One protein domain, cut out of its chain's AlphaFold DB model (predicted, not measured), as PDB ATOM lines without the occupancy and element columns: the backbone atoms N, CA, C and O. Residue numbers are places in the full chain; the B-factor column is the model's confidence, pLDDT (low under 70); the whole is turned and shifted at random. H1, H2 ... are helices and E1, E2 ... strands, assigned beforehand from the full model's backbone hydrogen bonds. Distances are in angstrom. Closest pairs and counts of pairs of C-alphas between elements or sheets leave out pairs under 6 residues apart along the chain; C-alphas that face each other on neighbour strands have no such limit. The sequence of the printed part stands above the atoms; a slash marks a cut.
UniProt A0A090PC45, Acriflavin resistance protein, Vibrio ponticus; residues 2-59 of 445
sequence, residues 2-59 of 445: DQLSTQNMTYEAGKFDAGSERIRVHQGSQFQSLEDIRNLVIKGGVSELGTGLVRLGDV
ATOM      1  N   ASP A   2     185.022 115.178 142.535       73.50
ATOM      2  CA  ASP A   2     183.812 115.198 141.688       73.50
ATOM      3  C   ASP A   2     184.056 115.509 140.200       73.50
ATOM      4  O   ASP A   2     183.562 114.780 139.349       73.50
ATOM      5  N   GLN A   3     184.888 116.506 139.858       77.31
ATOM      6  CA  GLN A   3     185.165 116.853 138.449       77.31
ATOM      7  C   GLN A   3     185.883 115.738 137.667       77.31
ATOM      8  O   GLN A   3     185.577 115.530 136.497       77.31
ATOM      9  N   LEU A   4     186.797 115.005 138.309       80.62
ATOM     10  CA  LEU A   4     187.481 113.848 137.715       80.62
ATOM     11  C   LEU A   4     186.494 112.717 137.409       80.62
ATOM     12  O   LEU A   4     186.551 112.120 136.339       80.62
ATOM     13  N   SER A   5     185.566 112.464 138.337       80.69
ATOM     14  CA  SER A   5     184.527 111.446 138.177       80.69
ATOM     15  C   SER A   5     183.548 111.813 137.056       80.69
ATOM     16  O   SER A   5     183.313 111.006 136.163       80.69
ATOM     17  N   THR A   6     183.045 113.056 137.032       79.81
ATOM     18  CA  THR A   6     182.087 113.518 136.010       79.81
ATOM     19  C   THR A   6     182.673 113.497 134.599       79.81
ATOM     20  O   THR A   6     181.957 113.202 133.645       79.81
ATOM     21  N   GLN A   7     183.964 113.802 134.449       78.88
ATOM     22  CA  GLN A   7     184.607 113.848 133.135       78.88
ATOM     23  C   GLN A   7     184.938 112.458 132.582       78.88
ATOM     24  O   GLN A   7     185.008 112.322 131.373       78.88
ATOM     25  N   ASN A   8     185.037 111.420 133.421       80.62
ATOM     26  CA  ASN A   8     185.294 110.042 132.984       80.62
ATOM     27  C   ASN A   8     184.014 109.196 132.799       80.62
ATOM     28  O   ASN A   8     184.074 107.967 132.794       80.62
ATOM     29  N   MET A   9     182.840 109.827 132.705       77.50
ATOM     30  CA  MET A   9     181.575 109.120 132.484       77.50
ATOM     31  C   MET A   9     181.332 108.886 130.996       77.50
ATOM     32  O   MET A   9     181.368 109.829 130.207       77.50
ATOM     33  N   THR A  10     181.006 107.653 130.611       73.25
ATOM     34  CA  THR A  10     180.571 107.328 129.247       73.25
ATOM     35  C   THR A  10     179.186 107.916 128.981       73.25
ATOM     36  O   THR A  10     178.243 107.631 129.718       73.25
ATOM     37  N   TYR A  11     179.047 108.713 127.916       74.75
ATOM     38  CA  TYR A  11     177.775 109.326 127.524       74.75
ATOM     39  C   TYR A  11     177.286 108.781 126.175       74.75
ATOM     40  O   TYR A  11     178.041 108.729 125.202       74.75
ATOM     41  N   GLU A  12     176.012 108.387 126.089       77.75
ATOM     42  CA  GLU A  12     175.389 108.047 124.808       77.75
ATOM     43  C   GLU A  12     174.929 109.336 124.114       77.75
ATOM     44  O   GLU A  12     173.881 109.891 124.425       77.75
ATOM     45  N   ALA A  13     175.718 109.816 123.150       81.56
ATOM     46  CA  ALA A  13     175.450 111.072 122.441       81.56
ATOM     47  C   ALA A  13     174.286 110.998 121.422       81.56
ATOM     48  O   ALA A  13     174.024 111.961 120.703       81.56
ATOM     49  N   GLY A  14     173.566 109.873 121.364       85.69
ATOM     50  CA  GLY A  14     172.401 109.675 120.505       85.69
ATOM     51  C   GLY A  14     172.732 109.355 119.042       85.69
ATOM     52  O   GLY A  14     173.833 108.929 118.684       85.69
ATOM     53  N   LYS A  15     171.725 109.500 118.177       90.00
ATOM     54  CA  LYS A  15     171.820 109.237 116.734       90.00
ATOM     55  C   LYS A  15     171.355 110.472 115.971       90.00
ATOM     56  O   LYS A  15     170.339 111.059 116.329       90.00
ATOM     57  N   PHE A  16     172.088 110.837 114.929       90.62
ATOM     58  CA  PHE A  16     171.743 111.913 114.013       90.62
ATOM     59  C   PHE A  16     171.042 111.331 112.782       90.62
ATOM     60  O   PHE A  16     171.520 110.356 112.199       90.62
ATOM     61  N   ASP A  17     169.898 111.904 112.415       91.25
ATOM     62  CA  ASP A  17     169.127 111.475 111.248       91.25
ATOM     63  C   ASP A  17     169.651 112.199 109.996       91.25
ATOM     64  O   ASP A  17     169.524 113.418 109.869       91.25
ATOM     65  N   ALA A  18     170.305 111.454 109.104       88.69
ATOM     66  CA  ALA A  18     170.939 111.935 107.882       88.69
ATOM     67  C   ALA A  18     170.167 111.421 106.654       88.69
ATOM     68  O   ALA A  18     170.677 110.662 105.828       88.69
ATOM     69  N   GLY A  19     168.902 111.830 106.541       89.69
ATOM     70  CA  GLY A  19     168.038 111.473 105.416       89.69
ATOM     71  C   GLY A  19     167.561 110.022 105.488       89.69
ATOM     72  O   GLY A  19     166.608 109.724 106.199       89.69
ATOM     73  N   SER A  20     168.175 109.126 104.711       89.25
ATOM     74  CA  SER A  20     167.839 107.691 104.714       89.25
ATOM     75  C   SER A  20     168.641 106.874 105.728       89.25
ATOM     76  O   SER A  20     168.345 105.697 105.930       89.25
ATOM     77  N   GLU A  21     169.660 107.466 106.352       89.00
ATOM     78  CA  GLU A  21     170.544 106.792 107.302       89.00
ATOM     79  C   GLU A  21     170.490 107.448 108.682       89.00
ATOM     80  O   GLU A  21     170.335 108.660 108.814       89.00
ATOM     81  N   ARG A  22     170.682 106.647 109.736       89.31
ATOM     82  CA  ARG A  22     170.904 107.152 111.096       89.31
ATOM     83  C   ARG A  22     172.344 106.918 111.503       89.31
ATOM     84  O   ARG A  22     172.754 105.779 111.721       89.31
ATOM     85  N   ILE A  23     173.084 108.003 111.673       91.69
ATOM     86  CA  ILE A  23     174.489 107.971 112.066       91.69
ATOM     87  C   ILE A  23     174.562 108.025 113.592       91.69
ATOM     88  O   ILE A  23     174.000 108.919 114.223       91.69
ATOM     89  N   ARG A  24     175.247 107.062 114.215       88.75
ATOM     90  CA  ARG A  24     175.508 107.102 115.660       88.75
ATOM     91  C   ARG A  24     176.533 108.192 115.955       88.75
ATOM     92  O   ARG A  24     177.631 108.161 115.406       88.75
ATOM     93  N   VAL A  25     176.199 109.108 116.860       86.06
ATOM     94  CA  VAL A  25     177.163 110.078 117.381       86.06
ATOM     95  C   VAL A  25     177.873 109.424 118.562       86.06
ATOM     96  O   VAL A  25     177.232 108.940 119.495       86.06
ATOM     97  N   HIS A  26     179.202 109.364 118.513       81.62
ATOM     98  CA  HIS A  26     180.020 108.913 119.633       81.62
ATOM     99  C   HIS A  26     180.810 110.100 120.174       81.62
ATOM    100  O   HIS A  26     181.605 110.699 119.457       81.62
ATOM    101  N   GLN A  27     180.615 110.414 121.454       75.62
ATOM    102  CA  GLN A  27     181.487 111.315 122.199       75.62
ATOM    103  C   GLN A  27     182.361 110.471 123.131       75.62
ATOM    104  O   GLN A  27     181.838 109.737 123.965       75.62
ATOM    105  N   GLY A  28     183.676 110.496 122.932       70.06
ATOM    106  CA  GLY A  28     184.627 109.843 123.829       70.06
ATOM    107  C   GLY A  28     185.022 110.806 124.941       70.06
ATOM    108  O   GLY A  28     185.818 111.705 124.705       70.06
ATOM    109  N   SER A  29     184.441 110.652 126.127       73.00
ATOM    110  CA  SER A  29     184.815 111.390 127.347       73.00
ATOM    111  C   SER A  29     185.782 110.604 128.240       73.00
ATOM    112  O   SER A  29     186.333 111.149 129.185       73.00
ATOM    113  N   GLN A  30     186.009 109.322 127.949       81.62
ATOM    114  CA  GLN A  30     186.851 108.456 128.769       81.62
ATOM    115  C   GLN A  30     188.338 108.807 128.630       81.62
ATOM    116  O   GLN A  30     188.839 108.968 127.517       81.62
ATOM    117  N   PHE A  31     189.053 108.845 129.754       86.88
ATOM    118  CA  PHE A  31     190.511 108.959 129.750       86.88
ATOM    119  C   PHE A  31     191.141 107.664 129.217       86.88
ATOM    120  O   PHE A  31     190.866 106.582 129.736       86.88
ATOM    121  N   GLN A  32     191.994 107.764 128.198       87.06
ATOM    122  CA  GLN A  32     192.682 106.617 127.589       87.06
ATOM    123  C   GLN A  32     194.166 106.574 127.954       87.06
ATOM    124  O   GLN A  32     194.802 105.524 127.874       87.06
ATOM    125  N   SER A  33     194.721 107.708 128.372       89.88
ATOM    126  CA  SER A  33     196.127 107.853 128.718       89.88
ATOM    127  C   SER A  33     196.327 108.681 129.989       89.88
ATOM    128  O   SER A  33     195.466 109.455 130.413       89.88
ATOM    129  N   LEU A  34     197.515 108.557 130.589       90.06
ATOM    130  CA  LEU A  34     197.949 109.435 131.685       90.06
ATOM    131  C   LEU A  34     197.960 110.912 131.266       90.06
ATOM    132  O   LEU A  34     197.742 111.787 132.099       90.06
ATOM    133  N   GLU A  35     198.219 111.182 129.987       90.69
ATOM    134  CA  GLU A  35     198.277 112.534 129.443       90.69
ATOM    135  C   GLU A  35     196.886 113.178 129.380       90.69
ATOM    136  O   GLU A  35     196.754 114.370 129.651       90.69
ATOM    137  N   ASP A  36     195.833 112.394 129.131       89.69
ATOM    138  CA  ASP A  36     194.449 112.886 129.169       89.69
ATOM    139  C   ASP A  36     194.064 113.319 130.590       89.69
ATOM    140  O   ASP A  36     193.464 114.375 130.791       89.69
ATOM    141  N   ILE A  37     194.474 112.530 131.589       90.06
ATOM    142  CA  ILE A  37     194.271 112.851 133.007       90.06
ATOM    143  C   ILE A  37     195.082 114.100 133.380       90.06
ATOM    144  O   ILE A  37     194.585 114.972 134.091       90.06
ATOM    145  N   ARG A  38     196.315 114.226 132.872       91.06
ATOM    146  CA  ARG A  38     197.190 115.386 133.107       91.06
ATOM    147  C   ARG A  38     196.635 116.674 132.521       91.06
ATOM    148  O   ARG A  38     196.688 117.715 133.178       91.06
ATOM    149  N   ASN A  39     196.062 116.596 131.327       90.62
ATOM    150  CA  ASN A  39     195.471 117.731 130.630       90.62
ATOM    151  C   ASN A  39     194.037 118.048 131.066       90.62
ATOM    152  O   ASN A  39     193.451 119.003 130.553       90.62
ATOM    153  N   LEU A  40     193.481 117.305 132.029       88.94
ATOM    154  CA  LEU A  40     192.169 117.596 132.584       88.94
ATOM    155  C   LEU A  40     192.134 119.014 133.161       88.94
ATOM    156  O   LEU A  40     192.864 119.343 134.096       88.94
ATOM    157  N   VAL A  41     191.246 119.846 132.623       87.25
ATOM    158  CA  VAL A  41     191.059 121.218 133.088       87.25
ATOM    159  C   VAL A  41     190.153 121.219 134.314       87.25
ATOM    160  O   VAL A  41     188.978 120.860 134.237       87.25
ATOM    161  N   ILE A  42     190.698 121.664 135.442       85.81
ATOM    162  CA  ILE A  42     189.966 121.878 136.686       85.81
ATOM    163  C   ILE A  42     189.607 123.358 136.837       85.81
ATOM    164  O   ILE A  42     190.366 124.261 136.471       85.81
ATOM    165  N   LYS A  43     188.419 123.619 137.386       80.56
ATOM    166  CA  LYS A  43     188.010 124.989 137.724       80.56
ATOM    167  C   LYS A  43     188.720 125.404 139.013       80.56
ATOM    168  O   LYS A  43     188.368 124.917 140.086       80.56
ATOM    169  N   GLY A  44     189.706 126.290 138.907       67.44
ATOM    170  CA  GLY A  44     190.264 127.032 140.033       67.44
ATOM    171  C   GLY A  44     189.208 127.975 140.612       67.44
ATOM    172  O   GLY A  44     188.322 128.436 139.890       67.44
ATOM    173  N   GLY A  45     189.260 128.197 141.927       65.31
ATOM    174  CA  GLY A  45     188.242 128.936 142.679       65.31
ATOM    175  C   GLY A  45     187.848 130.285 142.062       65.31
ATOM    176  O   GLY A  45     188.596 130.899 141.303       65.31
ATOM    177  N   VAL A  46     186.642 130.743 142.396       57.97
ATOM    178  CA  VAL A  46     186.099 132.016 141.907       57.97
ATOM    179  C   VAL A  46     186.818 133.163 142.622       57.97
ATOM    180  O   VAL A  46     186.698 133.298 143.836       57.97
ATOM    181  N   SER A  47     187.564 133.981 141.882       57.50
ATOM    182  CA  SER A  47     188.028 135.293 142.345       57.50
ATOM    183  C   SER A  47     187.185 136.385 141.678       57.50
ATOM    184  O   SER A  47     186.639 136.160 140.597       57.50
ATOM    185  N   GLU A  48     187.100 137.577 142.277       57.75
ATOM    186  CA  GLU A  48     186.388 138.742 141.715       57.75
ATOM    187  C   GLU A  48     186.887 139.151 140.307       57.75
ATOM    188  O   GLU A  48     186.205 139.888 139.603       57.75
ATOM    189  N   LEU A  49     188.042 138.631 139.864       60.00
ATOM    190  CA  LEU A  49     188.664 138.885 138.556       60.00
ATOM    191  C   LEU A  49     188.533 137.729 137.536       60.00
ATOM    192  O   LEU A  49     189.048 137.850 136.425       60.00
ATOM    193  N   GLY A  50     187.844 136.627 137.866       59.62
ATOM    194  CA  GLY A  50     187.536 135.544 136.920       59.62
ATOM    195  C   GLY A  50     187.647 134.126 137.491       59.62
ATOM    196  O   GLY A  50     188.147 133.901 138.594       59.62
ATOM    197  N   THR A  51     187.179 133.144 136.713       65.38
ATOM    198  CA  THR A  51     187.385 131.711 136.975       65.38
ATOM    199  C   THR A  51     188.715 131.270 136.372       65.38
ATOM    200  O   THR A  51     188.840 131.190 135.149       65.38
ATOM    201  N   GLY A  52     189.710 130.983 137.209       70.81
ATOM    202  CA  GLY A  52     190.992 130.459 136.737       70.81
ATOM    203  C   GLY A  52     190.833 129.016 136.264       70.81
ATOM    204  O   GLY A  52     190.408 128.166 137.036       70.81
ATOM    205  N   LEU A  53     191.151 128.720 135.006       80.38
ATOM    206  CA  LEU A  53     191.253 127.342 134.521       80.38
ATOM    207  C   LEU A  53     192.692 126.870 134.728       80.38
ATOM    208  O   LEU A  53     193.620 127.533 134.270       80.38
ATOM    209  N   VAL A  54     192.874 125.749 135.418       86.00
ATOM    210  CA  VAL A  54     194.196 125.163 135.696       86.00
ATOM    211  C   VAL A  54     194.170 123.703 135.261       86.00
ATOM    212  O   VAL A  54     193.119 123.067 135.347       86.00
ATOM    213  N   ARG A  55     195.274 123.150 134.749       88.62
ATOM    214  CA  ARG A  55     195.328 121.718 134.419       88.62
ATOM    215  C   ARG A  55     195.632 120.908 135.670       88.62
ATOM    216  O   ARG A  55     196.350 121.366 136.553       88.62
ATOM    217  N   LEU A  56     195.132 119.678 135.733       89.50
ATOM    218  CA  LEU A  56     195.419 118.789 136.855       89.50
ATOM    219  C   LEU A  56     196.926 118.524 136.989       89.50
ATOM    220  O   LEU A  56     197.439 118.493 138.103       89.50
ATOM    221  N   GLY A  57     197.642 118.418 135.866       89.88
ATOM    222  CA  GLY A  57     199.099 118.275 135.846       89.88
ATOM    223  C   GLY A  57     199.881 119.460 136.416       89.88
ATOM    224  O   GLY A  57     201.007 119.268 136.859       89.88
ATOM    225  N   ASP A  58     199.296 120.660 136.445       90.31
ATOM    226  CA  ASP A  58     199.957 121.849 137.003       90.31
ATOM    227  C   ASP A  58     199.889 121.868 138.542       90.31
ATOM    228  O   ASP A  58     200.634 122.600 139.193       90.31
ATOM    229  N   VAL A  59     198.986 121.076 139.134       89.81
ATOM    230  CA  VAL A  59     198.724 121.049 140.584       89.81
ATOM    231  C   VAL A  59     198.991 119.692 141.235       89.81
ATOM    232  O   VAL A  59     199.003 119.606 142.462       89.81
TER     233      VAL A  59
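This is residues 2 to 59 of the 445 residues of the protein "Acriflavin resistance protein" of Vibrio ponticus (UniProt A0A090PC45). Two separate strand hairpins make the two ends of a long, thin shape: E1 with E2 at one end, E3 with E4 at the other, their turns at Ser 20 and Glu 48 far from each other. Two links, residues 8 to 14 and 25 to 33, run between the E1 and E2 hairpin and the rest, where the short helices H2 and H3 meet at the base of the E3 and E4 hairpin and H1 touches no other helix. The printed part has 58 residues, with three named helices and four named strands in the order H1, E1, E2, H2, E3, E4, H3; each sheet is an antiparallel pair, and the class is mixed, helices and strands. The whole is extended, with a radius of gyration of the C-alphas of 16.4 A, and only just elongated, spanning 51 by 29 by 16 A.

H1, residues 2 to 7, begins at C-alpha 2 (183.812, 115.198, 141.688) and is 8.7 A long. E1, residues 15 to 18, is 9.3 A long, and E2, residues 21 to 24, is 9.7 A; C-alpha 18 stands at (170.939, 111.935, 107.882). H2 takes residues 34 to 38 and measures 6.2 A. E3, residues 41 to 47, is the longest strand at 17.1 A, and E4, residues 50 to 55, is 16.1 A. H3, residues 56 to 59, is 5.5 A long and ends at C-alpha 59 (198.724, 121.049, 140.584).

H1 and H2 are only just apart, their closest C-alphas being 8.3 A from each other. The closest C-alphas of H1 and E3 are those of Gln 3 and Ile 42, 7.2 A apart. E1 and E2 form a hairpin, antiparallel at 150 degrees, with N 16 and O 23 at 2.8 A and N 23 and O 16 at 2.9 A, within hydrogen-bond range. This hairpin is apart from E3, E4, and H3. E3 and E4 form the other hairpin, antiparallel at 151 degrees, with N 44 and O 52 at 2.7 A. H2 and H3 touch, the closest C-alphas being those of Arg 38 and Gly 57, 4.4 A apart. In H1 and H2 every O i to N i+4 pair is within hydrogen-bond range; H3 is too short for such a pair.

The C-alphas of Ser 20 and Glu 48, the two farthest apart, are 51.7 A from each other. The printed part has no cut and no long link; the links H1 to E1, 7 residues, and E2 to H2, 9 residues, are short but not tight. The mean pLDDT of the printed part is 81.3, and residues 44 to 51 are under 70.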